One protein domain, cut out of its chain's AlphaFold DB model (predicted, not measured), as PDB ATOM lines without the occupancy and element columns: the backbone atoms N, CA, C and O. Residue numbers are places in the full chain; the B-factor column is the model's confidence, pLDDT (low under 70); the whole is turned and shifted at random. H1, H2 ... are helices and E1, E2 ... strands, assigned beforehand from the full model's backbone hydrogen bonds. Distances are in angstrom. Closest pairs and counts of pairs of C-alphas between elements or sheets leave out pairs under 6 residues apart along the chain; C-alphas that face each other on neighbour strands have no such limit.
ATOM      1  N   VAL A 463     -46.476 -11.583 -22.354       88.94
ATOM      2  CA  VAL A 463     -46.329 -12.567 -21.269       88.94
ATOM      3  C   VAL A 463     -45.983 -11.863 -19.949       88.94
ATOM      4  O   VAL A 463     -44.994 -11.127 -19.908       88.94
ATOM      5  N   PRO A 464     -46.764 -12.046 -18.864       85.69
ATOM      6  CA  PRO A 464     -46.519 -11.393 -17.577       85.69
ATOM      7  C   PRO A 464     -45.117 -11.662 -17.005       85.69
ATOM      8  O   PRO A 464     -44.783 -12.791 -16.648       85.69
ATOM      9  N   PHE A 465     -44.305 -10.613 -16.854       89.31
ATOM     10  CA  PHE A 465     -42.958 -10.685 -16.291       89.31
ATOM     11  C   PHE A 465     -42.858  -9.889 -14.984       89.31
ATOM     12  O   PHE A 465     -42.579  -8.688 -14.967       89.31
ATOM     13  N   TYR A 466     -43.044 -10.594 -13.865       86.75
ATOM     14  CA  TYR A 466     -42.886 -10.082 -12.497       86.75
ATOM     15  C   TYR A 466     -41.402  -9.898 -12.134       86.75
ATOM     16  O   TYR A 466     -40.841 -10.601 -11.290       86.75
ATOM     17  N   TRP A 467     -40.740  -8.971 -12.829       88.50
ATOM     18  CA  TRP A 467     -39.281  -8.859 -12.908       88.50
ATOM     19  C   TRP A 467     -38.587  -8.763 -11.541       88.50
ATOM     20  O   TRP A 467     -37.533  -9.368 -11.339       88.50
ATOM     21  N   LYS A 468     -39.197  -8.061 -10.574       86.88
ATOM     22  CA  LYS A 468     -38.635  -7.875  -9.227       86.88
ATOM     23  C   LYS A 468     -38.445  -9.208  -8.494       86.88
ATOM     24  O   LYS A 468     -37.437  -9.376  -7.818       86.88
ATOM     25  N   THR A 469     -39.356 -10.170  -8.654       86.06
ATOM     26  CA  THR A 469     -39.267 -11.485  -7.993       86.06
ATOM     27  C   THR A 469     -38.058 -12.283  -8.492       86.06
ATOM     28  O   THR A 469     -37.372 -12.915  -7.693       86.06
ATOM     29  N   PHE A 470     -37.724 -12.182  -9.784       90.25
ATOM     30  CA  PHE A 470     -36.515 -12.792 -10.349       90.25
ATOM     31  C   PHE A 470     -35.235 -12.125  -9.831       90.25
ATOM     32  O   PHE A 470     -34.304 -12.826  -9.447       90.25
ATOM     33  N   VAL A 471     -35.199 -10.787  -9.761       90.19
ATOM     34  CA  VAL A 471     -34.038 -10.046  -9.226       90.19
ATOM     35  C   VAL A 471     -33.830 -10.332  -7.735       90.19
ATOM     36  O   VAL A 471     -32.690 -10.501  -7.304       90.19
ATOM     37  N   LEU A 472     -34.906 -10.460  -6.953       87.00
ATOM     38  CA  LEU A 472     -34.830 -10.854  -5.544       87.00
ATOM     39  C   LEU A 472     -34.320 -12.293  -5.375       87.00
ATOM     40  O   LEU A 472     -33.411 -12.511  -4.581       87.00
ATOM     41  N   GLU A 473     -34.829 -13.267  -6.137       87.75
ATOM     42  CA  GLU A 473     -34.357 -14.661  -6.050       87.75
ATOM     43  C   GLU A 473     -32.887 -14.802  -6.503       87.75
ATOM     44  O   GLU A 473     -32.128 -15.573  -5.915       87.75
ATOM     45  N   ALA A 474     -32.439 -13.993  -7.470       89.31
ATOM     46  CA  ALA A 474     -31.028 -13.879  -7.837       89.31
ATOM     47  C   ALA A 474     -30.173 -13.207  -6.736       89.31
ATOM     48  O   ALA A 474     -29.037 -13.610  -6.492       89.31
ATOM     49  N   GLN A 475     -30.693 -12.202  -6.028       87.75
ATOM     50  CA  GLN A 475     -29.965 -11.518  -4.948       87.75
ATOM     51  C   GLN A 475     -29.917 -12.325  -3.638       87.75
ATOM     52  O   GLN A 475     -28.929 -12.234  -2.913       87.75
ATOM     53  N   LYS A 476     -30.915 -13.171  -3.371       85.81
ATOM     54  CA  LYS A 476     -31.077 -14.031  -2.181       85.81
ATOM     55  C   LYS A 476     -29.893 -14.959  -1.878       85.81
ATOM     56  O   LYS A 476     -29.643 -15.262  -0.716       85.81
ATOM     57  N   TYR A 477     -29.133 -15.389  -2.893       84.25
ATOM     58  CA  TYR A 477     -27.885 -16.144  -2.674       84.25
ATOM     59  C   TYR A 477     -26.843 -15.307  -1.910       84.25
ATOM     60  O   TYR A 477     -26.160 -15.815  -1.021       84.25
ATOM     61  N   TRP A 478     -26.752 -14.019  -2.259       83.81
ATOM     62  CA  TRP A 478     -25.790 -13.051  -1.734       83.81
ATOM     63  C   TRP A 478     -26.274 -12.340  -0.468       83.81
ATOM     64  O   TRP A 478     -25.458 -11.995   0.378       83.81
ATOM     65  N   HIS A 479     -27.587 -12.132  -0.344       80.25
ATOM     66  CA  HIS A 479     -28.227 -11.377   0.737       80.25
ATOM     67  C   HIS A 479     -29.280 -12.249   1.424       80.25
ATOM     68  O   HIS A 479     -30.481 -12.068   1.245       80.25
ATOM     69  N   LYS A 480     -28.810 -13.234   2.199       66.12
ATOM     70  CA  LYS A 480     -29.656 -14.212   2.913       66.12
ATOM     71  C   LYS A 480     -30.471 -13.608   4.067       66.12
ATOM     72  O   LYS A 480     -31.366 -14.269   4.578       66.12
ATOM     73  N   GLU A 481     -30.141 -12.386   4.481       53.72
ATOM     74  CA  GLU A 481     -30.656 -11.737   5.694       53.72
ATOM     75  C   GLU A 481     -31.764 -10.701   5.444       53.72
ATOM     76  O   GLU A 481     -32.300 -10.181   6.415       53.72
ATOM     77  N   ASP A 482     -32.137 -10.402   4.190       50.62
ATOM     78  CA  ASP A 482     -33.255  -9.491   3.879       50.62
ATOM     79  C   ASP A 482     -34.572 -10.279   3.709       50.62
ATOM     80  O   ASP A 482     -34.805 -10.870   2.649       50.62
ATOM     81  N   PRO A 483     -35.463 -10.326   4.723       46.06
ATOM     82  CA  PRO A 483     -36.618 -11.218   4.720       46.06
ATOM     83  C   PRO A 483     -37.890 -10.513   4.226       46.06
ATOM     84  O   PRO A 483     -38.966 -11.106   4.263       46.06
ATOM     85  N   LYS A 484     -37.807  -9.234   3.820       46.19
ATOM     86  CA  LYS A 484     -38.970  -8.358   3.573       46.19
ATOM     87  C   LYS A 484     -39.202  -8.040   2.091       46.19
ATOM     88  O   LYS A 484     -39.819  -7.034   1.740       46.19
ATOM     89  N   GLY A 485     -38.778  -8.941   1.209       49.03
ATOM     90  CA  GLY A 485     -39.304  -8.999  -0.152       49.03
ATOM     91  C   GLY A 485     -40.765  -9.462  -0.141       49.03
ATOM     92  O   GLY A 485     -41.018 -10.640   0.086       49.03
ATOM     93  N   ASP A 486     -41.706  -8.549  -0.415       48.69
ATOM     94  CA  ASP A 486     -43.158  -8.805  -0.534       48.69
ATOM     95  C   ASP A 486     -43.498  -9.670  -1.773       48.69
ATOM     96  O   ASP A 486     -44.061  -9.224  -2.775       48.69
ATOM     97  N   ASN A 487     -43.044 -10.923  -1.739       52.28
ATOM     98  CA  ASN A 487     -43.152 -11.902  -2.811       52.28
ATOM     99  C   ASN A 487     -44.433 -12.727  -2.642       52.28
ATOM    100  O   ASN A 487     -44.429 -13.802  -2.040       52.28
ATOM    101  N   LYS A 488     -45.532 -12.237  -3.221       52.78
ATOM    102  CA  LYS A 488     -46.798 -12.975  -3.323       52.78
ATOM    103  C   LYS A 488     -46.610 -14.248  -4.169       52.78
ATOM    104  O   LYS A 488     -46.560 -14.178  -5.394       52.78
ATOM    105  N   VAL A 489     -46.501 -15.404  -3.512       56.88
ATOM    106  CA  VAL A 489     -46.409 -16.734  -4.149       56.88
ATOM    107  C   VAL A 489     -47.785 -17.384  -4.312       56.88
ATOM    108  O   VAL A 489     -48.665 -17.214  -3.468       56.88
ATOM    109  N   VAL A 490     -47.969 -18.170  -5.376       57.06
ATOM    110  CA  VAL A 490     -49.209 -18.933  -5.592       57.06
ATOM    111  C   VAL A 490     -49.160 -20.194  -4.731       57.06
ATOM    112  O   VAL A 490     -48.301 -21.049  -4.917       57.06
ATOM    113  N   LEU A 491     -50.063 -20.306  -3.757       56.44
ATOM    114  CA  LEU A 491     -50.113 -21.430  -2.816       56.44
ATOM    115  C   LEU A 491     -50.973 -22.575  -3.370       56.44
ATOM    116  O   LEU A 491     -52.192 -22.559  -3.192       56.44
ATOM    117  N   ILE A 492     -50.325 -23.565  -3.988       62.50
ATOM    118  CA  ILE A 492     -50.949 -24.746  -4.602       62.50
ATOM    119  C   ILE A 492     -50.989 -25.897  -3.587       62.50
ATOM    120  O   ILE A 492     -49.993 -26.165  -2.915       62.50
ATOM    121  N   CYS A 493     -52.111 -26.617  -3.493       50.91
ATOM    122  CA  CYS A 493     -52.152 -27.893  -2.775       50.91
ATOM    123  C   CYS A 493     -51.664 -29.027  -3.690       50.91
ATOM    124  O   CYS A 493     -52.197 -29.230  -4.778       50.91
ATOM    125  N   CYS A 494     -50.653 -29.780  -3.265       53.50
ATOM    126  CA  CYS A 494     -50.138 -30.948  -3.977       53.50
ATOM    127  C   CYS A 494     -49.954 -32.108  -2.997       53.50
ATOM    128  O   CYS A 494     -49.239 -31.978  -2.004       53.50
ATOM    129  N   LYS A 495     -50.598 -33.254  -3.272       59.91
ATOM    130  CA  LYS A 495     -50.539 -34.470  -2.431       59.91
ATOM    131  C   LYS A 495     -50.827 -34.163  -0.939       59.91
ATOM    132  O   LYS A 495     -50.118 -34.633  -0.052       59.91
ATOM    133  N   GLY A 496     -51.826 -33.311  -0.677       49.84
ATOM    134  CA  GLY A 496     -52.240 -32.887   0.672       49.84
ATOM    135  C   GLY A 496     -51.349 -31.837   1.355       49.84
ATOM    136  O   GLY A 496     -51.579 -31.524   2.520       49.84
ATOM    137  N   LYS A 497     -50.333 -31.286   0.675       53.03
ATOM    138  CA  LYS A 497     -49.430 -30.260   1.226       53.03
ATOM    139  C   LYS A 497     -49.544 -28.948   0.455       53.03
ATOM    140  O   LYS A 497     -49.519 -28.944  -0.772       53.03
ATOM    141  N   MET A 498     -49.620 -27.834   1.180       54.56
ATOM    142  CA  MET A 498     -49.592 -26.488   0.603       54.56
ATOM    143  C   MET A 498     -48.154 -26.107   0.239       54.56
ATOM    144  O   MET A 498     -47.286 -26.077   1.109       54.56
ATOM    145  N   ILE A 499     -47.903 -25.806  -1.035       63.19
ATOM    146  CA  ILE A 499     -46.586 -25.435  -1.563       63.19
ATOM    147  C   ILE A 499     -46.695 -24.080  -2.268       63.19
ATOM    148  O   ILE A 499     -47.561 -23.873  -3.117       63.19
ATOM    149  N   GLY A 500     -45.800 -23.150  -1.928       61.84
ATOM    150  CA  GLY A 500     -45.664 -21.883  -2.643       61.84
ATOM    151  C   GLY A 500     -44.937 -22.080  -3.970       61.84
ATOM    152  O   GLY A 500     -43.726 -22.298  -3.982       61.84
ATOM    153  N   LEU A 501     -45.659 -21.973  -5.083       69.81
ATOM    154  CA  LEU A 501     -45.074 -21.865  -6.412       69.81
ATOM    155  C   LEU A 501     -44.675 -20.403  -6.660       69.81
ATOM    156  O   LEU A 501     -45.525 -19.518  -6.789       69.81
ATOM    157  N   SER A 502     -43.368 -20.158  -6.727       74.69
ATOM    158  CA  SER A 502     -42.820 -18.900  -7.235       74.69
ATOM    159  C   SER A 502     -42.816 -18.914  -8.764       74.69
ATOM    160  O   SER A 502     -42.471 -19.925  -9.373       74.69
ATOM    161  N   SER A 503     -43.097 -17.768  -9.389       74.38
ATOM    162  CA  SER A 503     -42.951 -17.566 -10.841       74.38
ATOM    163  C   SER A 503     -41.519 -17.788 -11.348       74.38
ATOM    164  O   SER A 503     -41.312 -18.007 -12.538       74.38
ATOM    165  N   THR A 504     -40.527 -17.773 -10.451       83.94
ATOM    166  CA  THR A 504     -39.117 -18.034 -10.772       83.94
ATOM    167  C   THR A 504     -38.792 -19.512 -10.990       83.94
ATOM    168  O   THR A 504     -37.803 -19.815 -11.659       83.94
ATOM    169  N   PHE A 505     -39.593 -20.435 -10.441       86.62
ATOM    170  CA  PHE A 505     -39.232 -21.855 -10.360       86.62
ATOM    171  C   PHE A 505     -39.137 -22.533 -11.729       86.62
ATOM    172  O   PHE A 505     -38.178 -23.272 -11.953       86.62
ATOM    173  N   ASP A 506     -40.051 -22.220 -12.652       89.62
ATOM    174  CA  ASP A 506     -40.054 -22.740 -14.023       89.62
ATOM    175  C   ASP A 506     -38.726 -22.463 -14.758       89.62
ATOM    176  O   ASP A 506     -38.274 -23.280 -15.557       89.62
ATOM    177  N   TYR A 507     -38.077 -21.326 -14.472       93.19
ATOM    178  CA  TYR A 507     -36.784 -20.959 -15.051       93.19
ATOM    179  C   TYR A 507     -35.602 -21.540 -14.265       93.19
ATOM    180  O   TYR A 507     -34.684 -22.091 -14.872       93.19
ATOM    181  N   THR A 508     -35.591 -21.454 -12.928       91.69
ATOM    182  CA  THR A 508     -34.446 -21.939 -12.126       91.69
ATOM    183  C   THR A 508     -34.314 -23.465 -12.145       91.69
ATOM    184  O   THR A 508     -33.198 -23.986 -12.131       91.69
ATOM    185  N   HIS A 509     -35.432 -24.184 -12.294       91.75
ATOM    186  CA  HIS A 509     -35.495 -25.644 -12.420       91.75
ATOM    187  C   HIS A 509     -35.781 -26.107 -13.862       91.75
ATOM    188  O   HIS A 509     -36.276 -27.214 -14.063       91.75
ATOM    189  N   ARG A 510     -35.476 -25.290 -14.881       93.06
ATOM    190  CA  ARG A 510     -35.569 -25.697 -16.297       93.06
ATOM    191  C   ARG A 510     -34.720 -26.949 -16.607       93.06
ATOM    192  O   ARG A 510     -33.710 -27.137 -15.926       93.06
ATOM    193  N   PRO A 511     -35.054 -27.761 -17.627       91.56
ATOM    194  CA  PRO A 511     -34.201 -28.861 -18.094       91.56
ATOM    195  C   PRO A 511     -32.737 -28.441 -18.331       91.56
ATOM    196  O   PRO A 511     -32.464 -27.272 -18.619       91.56
ATOM    197  N   ASN A 512     -31.791 -29.378 -18.223       90.44
ATOM    198  CA  ASN A 512     -30.351 -29.101 -18.391       90.44
ATOM    199  C   ASN A 512     -30.006 -28.705 -19.836       90.44
ATOM    200  O   ASN A 512     -29.157 -27.857 -20.092       90.44
ATOM    201  N   GLU A 513     -30.748 -29.252 -20.795       89.69
ATOM    202  CA  GLU A 513     -30.715 -28.926 -22.220       89.69
ATOM    203  C   GLU A 513     -30.967 -27.431 -22.489       89.69
ATOM    204  O   GLU A 513     -30.616 -26.916 -23.549       89.69
ATOM    205  N   LEU A 514     -31.579 -26.729 -21.527       90.94
ATOM    206  CA  LEU A 514     -31.953 -25.322 -21.613       90.94
ATOM    207  C   LEU A 514     -31.088 -24.419 -20.709       90.94
ATOM    208  O   LEU A 514     -31.416 -23.245 -20.526       90.94
ATOM    209  N   ASP A 515     -29.976 -24.918 -20.154       90.50
ATOM    210  CA  ASP A 515     -29.108 -24.158 -19.240       90.50
ATOM    211  C   ASP A 515     -28.593 -22.839 -19.831       90.50
ATOM    212  O   ASP A 515     -28.573 -21.821 -19.141       90.50
ATOM    213  N   SER A 516     -28.261 -22.822 -21.124       91.94
ATOM    214  CA  SER A 516     -27.737 -21.649 -21.838       91.94
ATOM    215  C   SER A 516     -28.768 -20.542 -22.104       91.94
ATOM    216  O   SER A 516     -28.396 -19.460 -22.568       91.94
ATOM    217  N   TYR A 517     -30.056 -20.764 -21.818       92.75
ATOM    218  CA  TYR A 517     -31.085 -19.750 -22.032       92.75
ATOM    219  C   TYR A 517     -31.067 -18.669 -20.950       92.75
ATOM    220  O   TYR A 517     -31.220 -18.930 -19.760       92.75
ATOM    221  N   LYS A 518     -30.957 -17.423 -21.412       95.00
ATOM    222  CA  LYS A 518     -31.154 -16.189 -20.641       95.00
ATOM    223  C   LYS A 518     -32.629 -16.020 -20.287       95.00
ATOM    224  O   LYS A 518     -33.485 -16.305 -21.129       95.00
ATOM    225  N   LEU A 519     -32.930 -15.466 -19.114       94.81
ATOM    226  CA  LEU A 519     -34.302 -15.251 -18.637       94.81
ATOM    227  C   LEU A 519     -35.191 -14.499 -19.648       94.81
ATOM    228  O   LEU A 519     -36.319 -14.915 -19.909       94.81
ATOM    229  N   TYR A 520     -34.680 -13.441 -20.282       93.56
ATOM    230  CA  TYR A 520     -35.457 -12.671 -21.259       93.56
ATOM    231  C   TYR A 520     -35.840 -13.489 -22.509       93.56
ATOM    232  O   TYR A 520     -36.936 -13.333 -23.047       93.56
ATOM    233  N   LYS A 521     -34.976 -14.417 -22.950       92.00
ATOM    234  CA  LYS A 521     -35.283 -15.346 -24.053       92.00
ATOM    235  C   LYS A 521     -36.126 -16.538 -23.603       92.00
ATOM    236  O   LYS A 521     -36.936 -17.023 -24.390       92.00
ATOM    237  N   TRP A 522     -35.978 -16.976 -22.352       93.06
ATOM    238  CA  TRP A 522     -36.797 -18.033 -21.760       93.06
ATOM    239  C   TRP A 522     -38.289 -17.699 -21.852       93.06
ATOM    240  O   TRP A 522     -39.049 -18.452 -22.455       93.06
ATOM    241  N   LEU A 523     -38.671 -16.519 -21.351       91.81
ATOM    242  CA  LEU A 523     -40.056 -16.033 -21.314       91.81
ATOM    243  C   LEU A 523     -40.709 -15.945 -22.707       91.81
ATOM    244  O   LEU A 523     -41.918 -16.094 -22.831       91.81
ATOM    245  N   ARG A 524     -39.916 -15.722 -23.763       92.50
ATOM    246  CA  ARG A 524     -40.393 -15.646 -25.156       92.50
ATOM    247  C   ARG A 524     -40.557 -17.023 -25.811       92.50
ATOM    248  O   ARG A 524     -41.409 -17.197 -26.685       92.50
ATOM    249  N   ARG A 525     -39.720 -17.998 -25.429       90.19
ATOM    250  CA  ARG A 525     -39.564 -19.288 -26.125       90.19
ATOM    251  C   ARG A 525     -40.207 -20.477 -25.411       90.19
ATOM    252  O   ARG A 525     -40.464 -21.473 -26.084       90.19
ATOM    253  N   PHE A 526     -40.491 -20.401 -24.111       90.50
ATOM    254  CA  PHE A 526     -40.943 -21.554 -23.329       90.50
ATOM    255  C   PHE A 526     -42.153 -21.255 -22.445       90.50
ATOM    256  O   PHE A 526     -42.218 -20.219 -21.793       90.50
ATOM    257  N   ASN A 527     -43.090 -22.206 -22.390       87.50
ATOM    258  CA  ASN A 527     -44.287 -22.152 -21.547       87.50
ATOM    259  C   ASN A 527     -44.474 -23.473 -20.790       87.50
ATOM    260  O   ASN A 527     -44.213 -24.548 -21.334       87.50
ATOM    261  N   ARG A 528     -44.976 -23.415 -19.552       87.81
ATOM    262  CA  ARG A 528     -45.321 -24.605 -18.762       87.81
ATOM    263  C   ARG A 528     -46.627 -25.228 -19.259       87.81
ATOM    264  O   ARG A 528     -47.634 -24.539 -19.372       87.81
ATOM    265  N   VAL A 529     -46.630 -26.539 -19.498       86.81
ATOM    266  CA  VAL A 529     -47.815 -27.305 -19.927       86.81
ATOM    267  C   VAL A 529     -48.030 -28.541 -19.059       86.81
ATOM    268  O   VAL A 529     -47.073 -29.136 -18.569       86.81
ATOM    269  N   LYS A 530     -49.288 -28.944 -18.864       84.94
ATOM    270  CA  LYS A 530     -49.662 -30.150 -18.106       84.94
ATOM    271  C   LYS A 530     -49.326 -31.409 -18.914       84.94
ATOM    272  O   LYS A 530     -49.672 -31.500 -20.094       84.94
ATOM    273  N   ILE A 531     -48.669 -32.382 -18.286       83.81
ATOM    274  CA  ILE A 531     -48.297 -33.655 -18.918       83.81
ATOM    275  C   ILE A 531     -49.575 -34.430 -19.261       83.81
ATOM    276  O   ILE A 531     -50.390 -34.743 -18.390       83.81
ATOM    277  N   ARG A 532     -49.754 -34.768 -20.543       73.81
ATOM    278  CA  ARG A 532     -50.848 -35.641 -20.985       73.81
ATOM    279  C   ARG A 532     -50.481 -37.091 -20.684       73.81
ATOM    280  O   ARG A 532     -49.568 -37.628 -21.307       73.81
ATOM    281  N   LYS A 533     -51.215 -37.734 -19.770       63.44
ATOM    282  CA  LYS A 533     -51.141 -39.189 -19.570       63.44
ATOM    283  C   LYS A 533     -51.569 -39.888 -20.865       63.44
ATOM    284  O   LYS A 533     -52.727 -39.782 -21.261       63.44
ATOM    285  N   LEU A 555     -54.545 -17.211 -14.827       30.41
ATOM    286  CA  LEU A 555     -55.150 -16.372 -15.869       30.41
ATOM    287  C   LEU A 555     -54.113 -15.678 -16.778       30.41
ATOM    288  O   LEU A 555     -53.880 -14.473 -16.687       30.41
ATOM    289  N   ILE A 556     -53.537 -16.436 -17.708       30.69
ATOM    290  CA  ILE A 556     -52.987 -15.914 -18.959       30.69
ATOM    291  C   ILE A 556     -54.178 -15.765 -19.923       30.69
ATOM    292  O   ILE A 556     -54.892 -16.749 -20.129       30.69
ATOM    293  N   PRO A 557     -54.441 -14.579 -20.507       26.00
ATOM    294  CA  PRO A 557     -55.577 -14.386 -21.405       26.00
ATOM    295  C   PRO A 557     -55.595 -15.393 -22.564       26.00
ATOM    296  O   PRO A 557     -54.595 -15.587 -23.257       26.00
ATOM    297  N   MET A 558     -56.752 -16.024 -22.792       27.05
ATOM    298  CA  MET A 558     -56.928 -17.103 -23.771       27.05
ATOM    299  C   MET A 558     -57.019 -16.568 -25.216       27.05
ATOM    300  O   MET A 558     -58.044 -16.679 -25.887       27.05
ATOM    301  N   HIS A 559     -55.931 -15.957 -25.687       28.23
ATOM    302  CA  HIS A 559     -55.702 -15.530 -27.077       28.23
ATOM    303  C   HIS A 559     -54.436 -16.159 -27.690       28.23
ATOM    304  O   HIS A 559     -54.036 -15.815 -28.801       28.23
ATOM    305  N   LEU A 560     -53.840 -17.148 -27.014       30.62
ATOM    306  CA  LEU A 560     -52.940 -18.095 -27.668       30.62
ATOM    307  C   LEU A 560     -53.751 -18.922 -28.675       30.62
ATOM    308  O   LEU A 560     -54.486 -19.834 -28.292       30.62
ATOM    309  N   VAL A 561     -53.616 -18.585 -29.959       28.77
ATOM    310  CA  VAL A 561     -54.168 -19.359 -31.079       28.77
ATOM    311  C   VAL A 561     -53.759 -20.828 -30.903       28.77
ATOM    312  O   VAL A 561     -52.566 -21.094 -30.718       28.77
ATOM    313  N   PRO A 562     -54.696 -21.799 -30.943       26.38
ATOM    314  CA  PRO A 562     -54.340 -23.205 -30.809       26.38
ATOM    315  C   PRO A 562     -53.335 -23.584 -31.903       26.38
ATOM    316  O   PRO A 562     -53.625 -23.328 -33.076       26.38
ATOM    317  N   PRO A 563     -52.177 -24.187 -31.572       32.66
ATOM    318  CA  PRO A 563     -51.191 -24.539 -32.581       32.66
ATOM    319  C   PRO A 563     -51.827 -25.483 -33.603       32.66
ATOM    320  O   PRO A 563     -52.343 -26.553 -33.259       32.66
ATOM    321  N   THR A 564     -51.809 -25.064 -34.869       30.20
ATOM    322  CA  THR A 564     -52.213 -25.902 -35.996       30.20
ATOM    323  C   THR A 564     -51.365 -27.173 -36.012       30.20
ATOM    324  O   THR A 564     -50.215 -27.182 -35.575       30.20
ATOM    325  N   LYS A 565     -51.956 -28.288 -36.459       34.53
ATOM    326  CA  LYS A 565     -51.348 -29.625 -36.357       34.53
ATOM    327  C   LYS A 565     -50.151 -29.787 -37.308       34.53
ATOM    328  O   LYS A 565     -50.290 -30.398 -38.363       34.53
ATOM    329  N   ALA A 566     -48.992 -29.293 -36.897       36.22
ATOM    330  CA  ALA A 566     -47.689 -29.574 -37.485       36.22
ATOM    331  C   ALA A 566     -46.707 -29.976 -36.372       36.22
ATOM    332  O   ALA A 566     -46.722 -29.392 -35.294       36.22
ATOM    333  N   ASP A 567     -45.916 -31.009 -36.658       29.48
ATOM    334  CA  ASP A 567     -44.735 -31.513 -35.947       29.48
ATOM    335  C   ASP A 567     -44.787 -31.680 -34.414       29.48
ATOM    336  O   ASP A 567     -44.790 -30.745 -33.616       29.48
ATOM    337  N   LYS A 568     -44.712 -32.947 -33.982       31.09
ATOM    338  CA  LYS A 568     -44.430 -33.303 -32.584       31.09
ATOM    339  C   LYS A 568     -42.962 -32.958 -32.269       31.09
ATOM    340  O   LYS A 568     -42.091 -33.575 -32.886       31.09
ATOM    341  N   PRO A 569     -42.647 -32.093 -31.287       36.22
ATOM    342  CA  PRO A 569     -41.281 -32.002 -30.784       36.22
ATOM    343  C   PRO A 569     -40.883 -33.333 -30.106       36.22
ATOM    344  O   PRO A 569     -41.718 -33.943 -29.426       36.22
ATOM    345  N   PRO A 570     -39.641 -33.818 -30.291       39.06
ATOM    346  CA  PRO A 570     -39.175 -35.053 -29.671       39.06
ATOM    347  C   PRO A 570     -38.834 -34.836 -28.190       39.06
ATOM    348  O   PRO A 570     -38.081 -33.930 -27.847       39.06
ATOM    349  N   GLY A 571     -39.347 -35.717 -27.325       54.69
ATOM    350  CA  GLY A 571     -39.125 -35.670 -25.876       54.69
ATOM    351  C   GLY A 571     -39.992 -34.632 -25.151       54.69
ATOM    352  O   GLY A 571     -40.204 -33.520 -25.626       54.69
ATOM    353  N   GLN A 572     -40.506 -34.993 -23.973       67.00
ATOM    354  CA  GLN A 572     -41.073 -34.008 -23.051       67.00
ATOM    355  C   GLN A 572     -39.927 -33.431 -22.217       67.00
ATOM    356  O   GLN A 572     -39.205 -34.168 -21.550       67.00
ATOM    357  N   LEU A 573     -39.742 -32.114 -22.275       83.12
ATOM    358  CA  LEU A 573     -38.689 -31.419 -21.540       83.12
ATOM    359  C   LEU A 573     -39.146 -31.204 -20.091       83.12
ATOM    360  O   LEU A 573     -39.808 -30.217 -19.771       83.12
ATOM    361  N   HIS A 574     -38.858 -32.168 -19.219       87.81
ATOM    362  CA  HIS A 574     -39.240 -32.113 -17.807       87.81
ATOM    363  C   HIS A 574     -38.410 -31.081 -17.027       87.81
ATOM    364  O   HIS A 574     -37.238 -30.846 -17.317       87.81
ATOM    365  N   PHE A 575     -39.020 -30.469 -16.009       90.69
ATOM    366  CA  PHE A 575     -38.280 -29.680 -15.020       90.69
ATOM    367  C   PHE A 575     -37.322 -30.575 -14.216       90.69
ATOM    368  O   PHE A 575     -37.457 -31.795 -14.212       90.69
ATOM    369  N   LEU A 576     -36.379 -29.974 -13.493       90.12
ATOM    370  CA  LEU A 576     -35.505 -30.693 -12.566       90.12
ATOM    371  C   LEU A 576     -36.203 -31.012 -11.238       90.12
ATOM    372  O   LEU A 576     -37.128 -30.316 -10.802       90.12
ATOM    373  N   ALA A 577     -35.698 -32.044 -10.559       81.81
ATOM    374  CA  ALA A 577     -36.065 -32.357  -9.183       81.81
ATOM    375  C   ALA A 577     -35.893 -31.118  -8.282       81.81
ATOM    376  O   ALA A 577     -34.891 -30.409  -8.358       81.81
ATOM    377  N   GLY A 578     -36.901 -30.848  -7.448       81.06
ATOM    378  CA  GLY A 578     -37.042 -29.596  -6.692       81.06
ATOM    379  C   GLY A 578     -38.175 -28.701  -7.206       81.06
ATOM    380  O   GLY A 578     -38.784 -27.984  -6.414       81.06
ATOM    381  N   HIS A 579     -38.554 -28.808  -8.486       84.25
ATOM    382  CA  HIS A 579     -39.725 -28.099  -9.004       84.25
ATOM    383  C   HIS A 579     -41.038 -28.689  -8.438       84.25
ATOM    384  O   HIS A 579     -41.287 -29.879  -8.644       84.25
ATOM    385  N   PRO A 580     -41.939 -27.902  -7.809       83.25
ATOM    386  CA  PRO A 580     -43.178 -28.420  -7.208       83.25
ATOM    387  C   PRO A 580     -44.105 -29.170  -8.170       83.25
ATOM    388  O   PRO A 580     -44.871 -30.031  -7.747       83.25
ATOM    389  N   LEU A 581     -44.039 -28.840  -9.463       83.50
ATOM    390  CA  LEU A 581     -44.878 -29.428 -10.508       83.50
ATOM    391  C   LEU A 581     -44.145 -30.453 -11.393       83.50
ATOM    392  O   LEU A 581     -44.731 -30.893 -12.378       83.50
ATOM    393  N   HIS A 582     -42.909 -30.844 -11.049       82.56
ATOM    394  CA  HIS A 582     -42.062 -31.809 -11.778       82.56
ATOM    395  C   HIS A 582     -42.834 -33.015 -12.356       82.56
ATOM    396  O   HIS A 582     -42.811 -33.256 -13.560       82.56
ATOM    397  N   ASP A 583     -43.598 -33.715 -11.511       81.62
ATOM    398  CA  ASP A 583     -44.331 -34.942 -11.872       81.62
ATOM    399  C   ASP A 583     -45.553 -34.704 -12.788       81.62
ATOM    400  O   ASP A 583     -46.193 -35.652 -13.238       81.62
ATOM    401  N   THR A 584     -45.958 -33.446 -12.986       81.81
ATOM    402  CA  THR A 584     -47.284 -33.079 -13.528       81.81
ATOM    403  C   THR A 584     -47.229 -32.126 -14.715       81.81
ATOM    404  O   THR A 584     -48.196 -32.046 -15.475       81.81
ATOM    405  N   HIS A 585     -46.121 -31.407 -14.884       87.81
ATOM    406  CA  HIS A 585     -45.936 -30.398 -15.915       87.81
ATOM    407  C   HIS A 585     -44.558 -30.526 -16.569       87.81
ATOM    408  O   HIS A 585     -43.581 -30.908 -15.930       87.81
ATOM    409  N   ALA A 586     -44.490 -30.154 -17.842       88.31
ATOM    410  CA  ALA A 586     -43.274 -30.099 -18.640       88.31
ATOM    411  C   ALA A 586     -43.160 -28.735 -19.339       88.31
ATOM    412  O   ALA A 586     -44.092 -27.923 -19.332       88.31
ATOM    413  N   VAL A 587     -42.009 -28.491 -19.952       88.75
ATOM    414  CA  VAL A 587     -41.715 -27.308 -20.755       88.75
ATOM    415  C   VAL A 587     -42.149 -27.557 -22.201       88.75
ATOM    416  O   VAL A 587     -41.727 -28.524 -22.831       88.75
ATOM    417  N   SER A 588     -42.982 -26.666 -22.737       86.94
ATOM    418  CA  SER A 588     -43.353 -26.617 -24.153       86.94
ATOM    419  C   SER A 588     -42.620 -25.485 -24.865       86.94
ATOM    420  O   SER A 588     -42.405 -24.416 -24.290       86.94
ATOM    421  N   VAL A 589     -42.274 -25.705 -26.133       87.12
ATOM    422  CA  VAL A 589     -41.605 -24.718 -26.987       87.12
ATOM    423  C   VAL A 589     -42.650 -23.880 -27.722       87.12
ATOM    424  O   VAL A 589     -43.479 -24.410 -28.456       87.12
ATOM    425  N   ASN A 590     -42.588 -22.558 -27.573       83.00
ATOM    426  CA  ASN A 590     -43.305 -21.628 -28.439       83.00
ATOM    427  C   ASN A 590     -42.589 -21.534 -29.796       83.00
ATOM    428  O   ASN A 590     -41.454 -21.054 -29.868       83.00
ATOM    429  N   CYS A 591     -43.252 -21.941 -30.879       79.75
ATOM    430  CA  CYS A 591     -42.689 -21.879 -32.229       79.75
ATOM    431  C   CYS A 591     -42.453 -20.443 -32.732       79.75
ATOM    432  O   CYS A 591     -41.530 -20.247 -33.519       79.75
ATOM    433  N   GLN A 592     -43.202 -19.446 -32.238       81.69
ATOM    434  CA  GLN A 592     -43.132 -18.037 -32.652       81.69
ATOM    435  C   GLN A 592     -42.653 -17.121 -31.498       81.69
ATOM    436  O   GLN A 592     -43.446 -16.394 -30.904       81.69
ATOM    437  N   PRO A 593     -41.358 -17.136 -31.126       82.56
ATOM    438  CA  PRO A 593     -40.827 -16.271 -30.066       82.56
ATOM    439  C   PRO A 593     -40.699 -14.802 -30.500       82.56
ATOM    440  O   PRO A 593     -40.629 -13.913 -29.651       82.56
ATOM    441  N   GLU A 594     -40.673 -14.524 -31.807       81.62
ATOM    442  CA  GLU A 594     -40.539 -13.169 -32.368       81.62
ATOM    443  C   GLU A 594     -41.818 -12.328 -32.256       81.62
ATOM    444  O   GLU A 594     -41.754 -11.112 -32.393       81.62
ATOM    445  N   THR A 595     -42.956 -12.957 -31.950       83.75
ATOM    446  CA  THR A 595     -44.239 -12.297 -31.661       83.75
ATOM    447  C   THR A 595     -44.557 -12.241 -30.162       83.75
ATOM    448  O   THR A 595     -45.637 -11.788 -29.792       83.75
ATOM    449  N   VAL A 596     -43.651 -12.679 -29.277       89.19
ATOM    450  CA  VAL A 596     -43.876 -12.700 -27.819       89.19
ATOM    451  C   VAL A 596     -42.988 -11.694 -27.093       89.19
ATOM    452  O   VAL A 596     -41.775 -11.644 -27.310       89.19
ATOM    453  N   VAL A 597     -43.600 -10.922 -26.188       91.31
ATOM    454  CA  VAL A 597     -42.971  -9.801 -25.468       91.31
ATOM    455  C   VAL A 597     -43.143  -9.947 -23.954       91.31
ATOM    456  O   VAL A 597     -44.279 -10.011 -23.479       91.31
ATOM    457  N   PRO A 598     -42.053  -9.942 -23.163       91.81
ATOM    458  CA  PRO A 598     -42.139  -9.866 -21.707       91.81
ATOM    459  C   PRO A 598     -42.754  -8.537 -21.249       91.81
ATOM    460  O   PRO A 598     -42.193  -7.471 -21.500       91.81
ATOM    461  N   ASN A 599     -43.899  -8.602 -20.565       89.44
ATOM    462  CA  ASN A 599     -44.597  -7.441 -20.015       89.44
ATOM    463  C   ASN A 599     -44.119  -7.164 -18.586       89.44
ATOM    464  O   ASN A 599     -44.381  -7.958 -17.682       89.44
ATOM    465  N   PHE A 600     -43.378  -6.073 -18.385       87.06
ATOM    466  CA  PHE A 600     -42.705  -5.780 -17.118       87.06
ATOM    467  C   PHE A 600     -43.692  -5.313 -16.034       87.06
ATOM    468  O   PHE A 600     -44.020  -4.133 -15.930       87.06
ATOM    469  N   ILE A 601     -44.109  -6.235 -15.164       82.19
ATOM    470  CA  ILE A 601     -45.017  -5.954 -14.046       82.19
ATOM    471  C   ILE A 601     -44.214  -5.755 -12.756       82.19
ATOM    472  O   ILE A 601     -43.460  -6.633 -12.326       82.19
ATOM    473  N   GLY A 602     -44.396  -4.605 -12.109       76.50
ATOM    474  CA  GLY A 602     -43.740  -4.260 -10.849       76.50
ATOM    475  C   GLY A 602     -43.608  -2.744 -10.660       76.50
ATOM    476  O   GLY A 602     -44.322  -1.984 -11.315       76.50
ATOM    477  N   PRO A 603     -42.697  -2.281  -9.783       79.06
ATOM    478  CA  PRO A 603     -42.281  -0.881  -9.770       79.06
ATOM    479  C   PRO A 603     -41.528  -0.516 -11.070       79.06
ATOM    480  O   PRO A 603     -41.156  -1.421 -11.829       79.06
ATOM    481  N   PRO A 604     -41.259   0.781 -11.323       82.56
ATOM    482  CA  PRO A 604     -40.452   1.220 -12.459       82.56
ATOM    483  C   PRO A 604     -39.100   0.502 -12.538       82.56
ATOM    484  O   PRO A 604     -38.467   0.231 -11.511       82.56
ATOM    485  N   LEU A 605     -38.652   0.212 -13.761       86.81
ATOM    486  CA  LEU A 605     -37.348  -0.400 -14.004       86.81
ATOM    487  C   LEU A 605     -36.212   0.530 -13.537       86.81
ATOM    488  O   LEU A 605     -36.331   1.754 -13.654       86.81
ATOM    489  N   PRO A 606     -35.109  -0.021 -12.996       87.94
ATOM    490  CA  PRO A 606     -33.963   0.784 -12.599       87.94
ATOM    491  C   PRO A 606     -33.314   1.423 -13.833       87.94
ATOM    492  O   PRO A 606     -33.244   0.797 -14.887       87.94
ATOM    493  N   GLN A 607     -32.802   2.645 -13.685       84.25
ATOM    494  CA  GLN A 607     -32.097   3.373 -14.747       84.25
ATOM    495  C   GLN A 607     -30.585   3.408 -14.465       84.25
ATOM    496  O   GLN A 607     -30.190   3.397 -13.296       84.25
ATOM    497  N   PRO A 608     -29.724   3.480 -15.499       83.94
ATOM    498  CA  PRO A 608     -28.269   3.487 -15.328       83.94
ATOM    499  C   PRO A 608     -27.756   4.723 -14.577       83.94
ATOM    500  O   PRO A 608     -26.749   4.614 -13.874       83.94
ATOM    501  N   ASP A 609     -28.471   5.849 -14.702       79.12
ATOM    502  CA  ASP A 609     -28.057   7.183 -14.241       79.12
ATOM    503  C   ASP A 609     -28.886   7.703 -13.050       79.12
ATOM    504  O   ASP A 609     -28.669   8.817 -12.572       79.12
ATOM    505  N   LYS A 610     -29.882   6.934 -12.577       73.62
ATOM    506  CA  LYS A 610     -30.776   7.338 -11.479       73.62
ATOM    507  C   LYS A 610     -31.030   6.200 -10.500       73.62
ATOM    508  O   LYS A 610     -31.562   5.152 -10.858       73.62
ATOM    509  N   GLY A 611     -30.736   6.460  -9.228       78.31
ATOM    510  CA  GLY A 611     -30.924   5.505  -8.143       78.31
ATOM    511  C   GLY A 611     -29.729   4.566  -7.976       78.31
ATOM    512  O   GLY A 611     -28.575   4.976  -8.064       78.31
ATOM    513  N   ASN A 612     -29.998   3.301  -7.657       85.25
ATOM    514  CA  ASN A 612     -28.968   2.365  -7.216       85.25
ATOM    515  C   ASN A 612     -28.321   1.611  -8.397       85.25
ATOM    516  O   ASN A 612     -28.847   0.600  -8.867       85.25
ATOM    517  N   ARG A 613     -27.131   2.059  -8.816       87.94
ATOM    518  CA  ARG A 613     -26.330   1.449  -9.895       87.94
ATOM    519  C   ARG A 613     -26.034  -0.045  -9.688       87.94
ATOM    520  O   ARG A 613     -26.123  -0.820 -10.639       87.94
ATOM    521  N   LYS A 614     -25.758  -0.481  -8.449       88.75
ATOM    522  CA  LYS A 614     -25.547  -1.904  -8.097       88.75
ATOM    523  C   LYS A 614     -26.804  -2.733  -8.387       88.75
ATOM    524  O   LYS A 614     -26.701  -3.845  -8.897       88.75
ATOM    525  N   TYR A 615     -27.984  -2.182  -8.092       90.31
ATOM    526  CA  TYR A 615     -29.272  -2.826  -8.366       90.31
ATOM    527  C   TYR A 615     -29.621  -2.827  -9.865       90.31
ATOM    528  O   TYR A 615     -30.105  -3.840 -10.362       90.31
ATOM    529  N   TYR A 616     -29.313  -1.749 -10.603       93.19
ATOM    530  CA  TYR A 616     -29.429  -1.714 -12.071       93.19
ATOM    531  C   TYR A 616     -28.618  -2.840 -12.729       93.19
ATOM    532  O   TYR A 616     -29.171  -3.648 -13.476       93.19
ATOM    533  N   CYS A 617     -27.330  -2.949 -12.388       93.88
ATOM    534  CA  CYS A 617     -26.441  -3.967 -12.949       93.88
ATOM    535  C   CYS A 617     -26.918  -5.388 -12.612       93.88
ATOM    536  O   CYS A 617     -26.974  -6.247 -13.491       93.88
ATOM    537  N   ALA A 618     -27.349  -5.617 -11.364       92.88
ATOM    538  CA  ALA A 618     -27.935  -6.888 -10.948       92.88
ATOM    539  C   ALA A 618     -29.212  -7.239 -11.731       92.88
ATOM    540  O   ALA A 618     -29.381  -8.392 -12.125       92.88
ATOM    541  N   ALA A 619     -30.092  -6.268 -11.997       93.69
ATOM    542  CA  ALA A 619     -31.302  -6.488 -12.785       93.69
ATOM    543  C   ALA A 619     -30.981  -6.858 -14.244       93.69
ATOM    544  O   ALA A 619     -31.471  -7.873 -14.732       93.69
ATOM    545  N   MET A 620     -30.100  -6.107 -14.915       95.56
ATOM    546  CA  MET A 620     -29.725  -6.403 -16.305       95.56
ATOM    547  C   MET A 620     -29.027  -7.765 -16.443       95.56
ATOM    548  O   MET A 620     -29.356  -8.529 -17.350       95.56
ATOM    549  N   LEU A 621     -28.136  -8.125 -15.512       95.56
ATOM    550  CA  LEU A 621     -27.534  -9.463 -15.466       95.56
ATOM    551  C   LEU A 621     -28.586 -10.556 -15.212       95.56
ATOM    552  O   LEU A 621     -28.572 -11.578 -15.890       95.56
ATOM    553  N   THR A 622     -29.553 -10.325 -14.318       95.50
ATOM    554  CA  THR A 622     -30.666 -11.266 -14.070       95.50
ATOM    555  C   THR A 622     -31.501 -11.524 -15.333       95.50
ATOM    556  O   THR A 622     -32.016 -12.628 -15.510       95.50
ATOM    557  N   PHE A 623     -31.657 -10.530 -16.213       95.62
ATOM    558  CA  PHE A 623     -32.462 -10.647 -17.435       95.62
ATOM    559  C   PHE A 623     -31.687 -11.276 -18.607       95.62
ATOM    560  O   PHE A 623     -32.237 -12.110 -19.331       95.62
ATOM    561  N   PHE A 624     -30.422 -10.879 -18.793       96.12
ATOM    562  CA  PHE A 624     -29.641 -11.144 -20.010       96.12
ATOM    563  C   PHE A 624     -28.416 -12.054 -19.812       96.12
ATOM    564  O   PHE A 624     -27.721 -12.338 -20.784       96.12
ATOM    565  N   CYS A 625     -28.176 -12.573 -18.605       95.31
ATOM    566  CA  CYS A 625     -27.262 -13.691 -18.355       95.31
ATOM    567  C   CYS A 625     -28.065 -14.986 -18.074       95.31
ATOM    568  O   CYS A 625     -29.155 -14.907 -17.493       95.31
ATOM    569  N   PRO A 626     -27.598 -16.186 -18.471       95.44
ATOM    570  CA  PRO A 626     -28.168 -17.451 -18.004       95.44
ATOM    571  C   PRO A 626     -27.801 -17.698 -16.533       95.44
ATOM    572  O   PRO A 626     -26.653 -17.515 -16.143       95.44
ATOM    573  N   TRP A 627     -28.760 -18.134 -15.711       96.00
ATOM    574  CA  TRP A 627     -28.525 -18.455 -14.293       96.00
ATOM    575  C   TRP A 627     -29.555 -19.453 -13.756       96.00
ATOM    576  O   TRP A 627     -30.645 -19.586 -14.315       96.00
ATOM    577  N   ARG A 628     -29.230 -20.145 -12.662       92.38
ATOM    578  CA  ARG A 628     -30.170 -20.891 -11.801       92.38
ATOM    579  C   ARG A 628     -30.138 -20.385 -10.361       92.38
ATOM    580  O   ARG A 628     -31.165 -20.386  -9.692       92.38
ATOM    581  N   LEU A 629     -28.972 -19.928  -9.907       90.69
ATOM    582  CA  LEU A 629     -28.726 -19.327  -8.599       90.69
ATOM    583  C   LEU A 629     -27.968 -18.002  -8.760       90.69
ATOM    584  O   LEU A 629     -27.255 -17.786  -9.736       90.69
ATOM    585  N   GLY A 630     -28.057 -17.123  -7.760       87.25
ATOM    586  CA  GLY A 630     -27.368 -15.826  -7.780       87.25
ATOM    587  C   GLY A 630     -25.850 -15.885  -7.976       87.25
ATOM    588  O   GLY A 630     -25.268 -14.925  -8.484       87.25
ATOM    589  N   LYS A 631     -25.218 -17.007  -7.606       91.94
ATOM    590  CA  LYS A 631     -23.783 -17.270  -7.799       91.94
ATOM    591  C   LYS A 631     -23.358 -17.298  -9.273       91.94
ATOM    592  O   LYS A 631     -22.194 -17.077  -9.570       91.94
ATOM    593  N   ASP A 632     -24.291 -17.574 -10.184       92.69
ATOM    594  CA  ASP A 632     -23.991 -17.749 -11.608       92.69
ATOM    595  C   ASP A 632     -23.825 -16.385 -12.322       92.69
ATOM    596  O   ASP A 632     -23.379 -16.327 -13.464       92.69
ATOM    597  N   LEU A 633     -24.173 -15.277 -11.647       92.50
ATOM    598  CA  LEU A 633     -24.175 -13.915 -12.201       92.50
ATOM    599  C   LEU A 633     -22.917 -13.083 -11.884       92.50
ATOM    600  O   LEU A 633     -22.707 -12.055 -12.526       92.50
ATOM    601  N   LYS A 634     -22.117 -13.475 -10.882       93.06
ATOM    602  CA  LYS A 634     -20.854 -12.818 -10.481       93.06
ATOM    603  C   LYS A 634     -20.010 -13.753  -9.606       93.06
ATOM    604  O   LYS A 634     -20.570 -14.607  -8.923       93.06
ATOM    605  N   THR A 635     -18.694 -13.551  -9.522       90.12
ATOM    606  CA  THR A 635     -17.871 -14.238  -8.497       90.12
ATOM    607  C   THR A 635     -18.066 -13.607  -7.112       90.12
ATOM    608  O   THR A 635     -18.671 -12.541  -6.998       90.12
ATOM    609  N   GLU A 636     -17.586 -14.230  -6.029       86.88
ATOM    610  CA  GLU A 636     -17.882 -13.764  -4.661       86.88
ATOM    611  C   GLU A 636     -17.378 -12.342  -4.376       86.88
ATOM    612  O   GLU A 636     -18.166 -11.492  -3.949       86.88
ATOM    613  N   HIS A 637     -16.117 -12.057  -4.710       88.25
ATOM    614  CA  HIS A 637     -15.481 -10.754  -4.486       88.25
ATOM    615  C   HIS A 637     -15.857  -9.682  -5.525       88.25
ATOM    616  O   HIS A 637     -15.755  -8.496  -5.229       88.25
ATOM    617  N   GLN A 638     -16.318 -10.080  -6.714       90.44
ATOM    618  CA  GLN A 638     -16.643  -9.166  -7.813       90.44
ATOM    619  C   GLN A 638     -17.867  -8.293  -7.496       90.44
ATOM    620  O   GLN A 638     -18.889  -8.772  -6.987       90.44
ATOM    621  N   LEU A 639     -17.803  -7.009  -7.836       90.69
ATOM    622  CA  LEU A 639     -18.919  -6.072  -7.733       90.69
ATOM    623  C   LEU A 639     -19.911  -6.268  -8.889       90.69
ATOM    624  O   LEU A 639     -19.555  -6.681  -9.989       90.69
ATOM    625  N   TRP A 640     -21.185  -5.934  -8.670       91.25
ATOM    626  CA  TRP A 640     -22.219  -6.093  -9.706       91.25
ATOM    627  C   TRP A 640     -21.967  -5.245 -10.962       91.25
ATOM    628  O   TRP A 640     -22.349  -5.659 -12.051       91.25
ATOM    629  N   ASP A 641     -21.326  -4.082 -10.821       91.31
ATOM    630  CA  ASP A 641     -20.976  -3.215 -11.952       91.31
ATOM    631  C   ASP A 641     -19.752  -3.752 -12.728       91.31
ATOM    632  O   ASP A 641     -19.767  -3.772 -13.955       91.31
ATOM    633  N   GLU A 642     -18.759  -4.329 -12.039       91.69
ATOM    634  CA  GLU A 642     -17.652  -5.068 -12.674       91.69
ATOM    635  C   GLU A 642     -18.169  -6.288 -13.447       91.69
ATOM    636  O   GLU A 642     -17.772  -6.513 -14.588       91.69
ATOM    637  N   ALA A 643     -19.082  -7.064 -12.850       93.31
ATOM    638  CA  ALA A 643     -19.717  -8.210 -13.499       93.31
ATOM    639  C   ALA A 643     -20.495  -7.789 -14.757       93.31
ATOM    640  O   ALA A 643     -20.400  -8.451 -15.788       93.31
ATOM    641  N   PHE A 644     -21.202  -6.656 -14.698       94.06
ATOM    642  CA  PHE A 644     -21.930  -6.095 -15.835       94.06
ATOM    643  C   PHE A 644     -20.984  -5.665 -16.965       94.06
ATOM    644  O   PHE A 644     -21.214  -6.036 -18.110       94.06
ATOM    645  N   HIS A 645     -19.891  -4.956 -16.662       91.88
ATOM    646  CA  HIS A 645     -18.917  -4.539 -17.680       91.88
ATOM    647  C   HIS A 645     -18.050  -5.693 -18.221       91.88
ATOM    648  O   HIS A 645     -17.588  -5.625 -19.358       91.88
ATOM    649  N   THR A 646     -17.843  -6.761 -17.442       93.44
ATOM    650  CA  THR A 646     -17.093  -7.960 -17.870       93.44
ATOM    651  C   THR A 646     -17.944  -8.895 -18.740       93.44
ATOM    652  O   THR A 646     -17.415  -9.614 -19.589       93.44
ATOM    653  N   TYR A 647     -19.266  -8.923 -18.538       93.56
ATOM    654  CA  TYR A 647     -20.155  -9.831 -19.255       93.56
ATOM    655  C   TYR A 647     -20.371  -9.401 -20.713       93.56
ATOM    656  O   TYR A 647     -20.892  -8.324 -21.007       93.56
ATOM    657  N   LYS A 648     -20.025 -10.286 -21.655       94.06
ATOM    658  CA  LYS A 648     -20.218 -10.045 -23.089       94.06
ATOM    659  C   LYS A 648     -21.682 -10.256 -23.495       94.06
ATOM    660  O   LYS A 648     -22.065 -11.330 -23.962       94.06
ATOM    661  N   PHE A 649     -22.485  -9.204 -23.350       93.38
ATOM    662  CA  PHE A 649     -23.808  -9.104 -23.965       93.38
ATOM    663  C   PHE A 649     -23.728  -9.340 -25.484       93.38
ATOM    664  O   PHE A 649     -22.752  -8.970 -26.141       93.38
ATOM    665  N   SER A 650     -24.765  -9.953 -26.053       92.38
ATOM    666  CA  SER A 650     -24.962  -9.995 -27.504       92.38
ATOM    667  C   SER A 650     -25.604  -8.693 -27.990       92.38
ATOM    668  O   SER A 650     -26.112  -7.898 -27.194       92.38
ATOM    669  N   GLU A 651     -25.583  -8.460 -29.299       88.06
ATOM    670  CA  GLU A 651     -26.140  -7.255 -29.925       88.06
ATOM    671  C   GLU A 651     -27.642  -7.082 -29.620       88.06
ATOM    672  O   GLU A 651     -28.088  -5.980 -29.301       88.06
ATOM    673  N   GLU A 652     -28.403  -8.183 -29.602       86.62
ATOM    674  CA  GLU A 652     -29.823  -8.203 -29.224       86.62
ATOM    675  C   GLU A 652     -30.036  -7.800 -27.755       86.62
ATOM    676  O   GLU A 652     -30.874  -6.942 -27.480       86.62
ATOM    677  N   ASP A 653     -29.247  -8.344 -26.811       89.94
ATOM    678  CA  ASP A 653     -29.344  -7.936 -25.398       89.94
ATOM    679  C   ASP A 653     -28.952  -6.461 -25.238       89.94
ATOM    680  O   ASP A 653     -29.636  -5.709 -24.554       89.94
ATOM    681  N   THR A 654     -27.877  -6.027 -25.905       89.75
ATOM    682  CA  THR A 654     -27.406  -4.633 -25.874       89.75
ATOM    683  C   THR A 654     -28.485  -3.681 -26.383       89.75
ATOM    684  O   THR A 654     -28.697  -2.620 -25.797       89.75
ATOM    685  N   GLN A 655     -29.216  -4.060 -27.437       84.44
ATOM    686  CA  GLN A 655     -30.324  -3.252 -27.932       84.44
ATOM    687  C   GLN A 655     -31.541  -3.287 -27.000       84.44
ATOM    688  O   GLN A 655     -32.151  -2.240 -26.796       84.44
ATOM    689  N   HIS A 656     -31.875  -4.422 -26.379       88.25
ATOM    690  CA  HIS A 656     -32.919  -4.459 -25.348       88.25
ATOM    691  C   HIS A 656     -32.548  -3.606 -24.122       88.25
ATOM    692  O   HIS A 656     -33.399  -2.881 -23.616       88.25
ATOM    693  N   ILE A 657     -31.283  -3.597 -23.688       89.69
ATOM    694  CA  ILE A 657     -30.792  -2.738 -22.598       89.69
ATOM    695  C   ILE A 657     -30.890  -1.251 -22.986       89.69
ATOM    696  O   ILE A 657     -31.414  -0.458 -22.207       89.69
ATOM    697  N   LYS A 658     -30.477  -0.861 -24.204       84.81
ATOM    698  CA  LYS A 658     -30.707   0.505 -24.721       84.81
ATOM    699  C   LYS A 658     -32.196   0.874 -24.703       84.81
ATOM    700  O   LYS A 658     -32.536   1.967 -24.265       84.81
ATOM    701  N   ASN A 659     -33.068  -0.029 -25.155       83.75
ATOM    702  CA  ASN A 659     -34.513   0.196 -25.239       83.75
ATOM    703  C   ASN A 659     -35.188   0.292 -23.854       83.75
ATOM    704  O   ASN A 659     -36.119   1.074 -23.683       83.75
ATOM    705  N   ILE A 660     -34.709  -0.463 -22.858       84.75
ATOM    706  CA  ILE A 660     -35.136  -0.374 -21.448       84.75
ATOM    707  C   ILE A 660     -34.768   0.986 -20.829       84.75
ATOM    708  O   ILE A 660     -35.492   1.491 -19.973       84.75
ATOM    709  N   ASN A 661     -33.671   1.596 -21.285       82.19
ATOM    710  CA  ASN A 661     -33.153   2.867 -20.776       82.19
ATOM    711  C   ASN A 661     -33.741   4.122 -21.458       82.19
ATOM    712  O   ASN A 661     -33.297   5.226 -21.134       82.19
ATOM    713  N   LEU A 662     -34.677   3.972 -22.411       70.50
ATOM    714  CA  LEU A 662     -35.138   5.056 -23.298       70.50
ATOM    715  C   LEU A 662     -35.728   6.274 -22.587       70.50
ATOM    716  O   LEU A 662     -36.474   6.156 -21.585       70.50
TER     717      LEU A 662
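This is residues 463 to 533 and 555 to 662 of the 662 residues of an uncharacterized protein of Gymnopus luxurians FD-317 M1 (UniProt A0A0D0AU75). Toward one end of this model, helices gather round H4, with H1, H3 and H6 packed on it; toward the other end lie the small two-stranded sheet E4 E5 and the long unnamed loop of residues 555 to 584. H2 and H3 lie in the middle, the strand pair E1 E6 is beside H3, and the hairpin E2 E3 lies well away from the H4 cluster. The printed part has 179 residues with seven named helices and six named strands, in the order E1 H1 E2 E3 H2 H3 E4 E5 E6 H4 H5 H6 H7; E1 and E6 are parallel, E2 and E3 antiparallel, E4 and E5 antiparallel. The class is mixed, helices and strands, though named elements hold 81 residues, under half. The whole is compact, with a radius of gyration of the C-alphas of 17.2 A and spans of 50 by 38 by 28 A.

Start at E1, residues 463 to 465: its parallel neighbour is E6, residues 596 to 600, at 32 degrees, with N 463 and O 597 within hydrogen-bond range at 2.9 A. Next comes H1, residues 467 to 475, which touches residues 618 to 622 alone of H4, residues 613 to 624; the two are about perpendicular at 76 degrees, and their closest C-alphas are those of Val 471 and Ala 619, 5.7 A apart. H1 also touches H5, residues 630 to 633, where the C-alphas of Ala 474 and Gly 630 come closest, at 4.1 A. Further on, E2, residues 490 to 494, and E3, residues 497 to 501, form an antiparallel hairpin at 143 degrees; look for N 492 and O 499, 2.9 A apart and within hydrogen-bond range. H2, residues 505 to 508, is near H1, with 6 pairs of C-alphas within 10 A. H3, residues 519 to 525, comes closest to E6 at the C-alphas of Arg 524 and Val 596, 5.3 A apart. H3 touches residues 622 to 624 alone of H4 at a shallow tilt of 28 degrees, the same way; the closest C-alphas, of Leu 519 and Phe 623, are 5.1 A apart. E4, residues 526 to 530, and E5, residues 585 to 589, are antiparallel at 142 degrees, with N 588 and O 527 within hydrogen-bond range at 2.8 A. H4 is the hub; it also touches H6, residues 640 to 646, at a steep tilt of 55 degrees, closest at the C-alphas of Lys 614 and Trp 640, 5.6 A apart. H7, residues 651 to 660, is close to H4 but not clearly touching, with the C-alphas of Phe 624 and Asp 653 closest at 6.3 A. In H1, H4, H6 and H7 every O i to N i+4 pair is within hydrogen-bond range, in H3 2 of 3 are, and H2 and H5 are too short for such a pair.

Find C-alpha 463 at (-46.329, -12.567, -21.269), where E1 begins. H1 is 12.5 A from first to last C-alpha, E4 13.3 A and E5 13.2 A. Find C-alpha 613 at (-26.330, 1.449, -9.895); from there H4, the longest helix, runs 16.5 A. H7 is 14.1 A long and ends at C-alpha 660, (-35.136, -0.374, -21.448).

The C-alphas farthest apart, of Lys 533 and Asp 609, are 52.1 A apart. Residues 534 to 554 are not printed, and C-alphas 533 and 555 are 23.5 A apart across this cut. The links H1 to E2 and E6 to H4 are long. Mean pLDDT of the printed part is 78.4; residues 480 to 501, 533 and 555 to 572 are under 70.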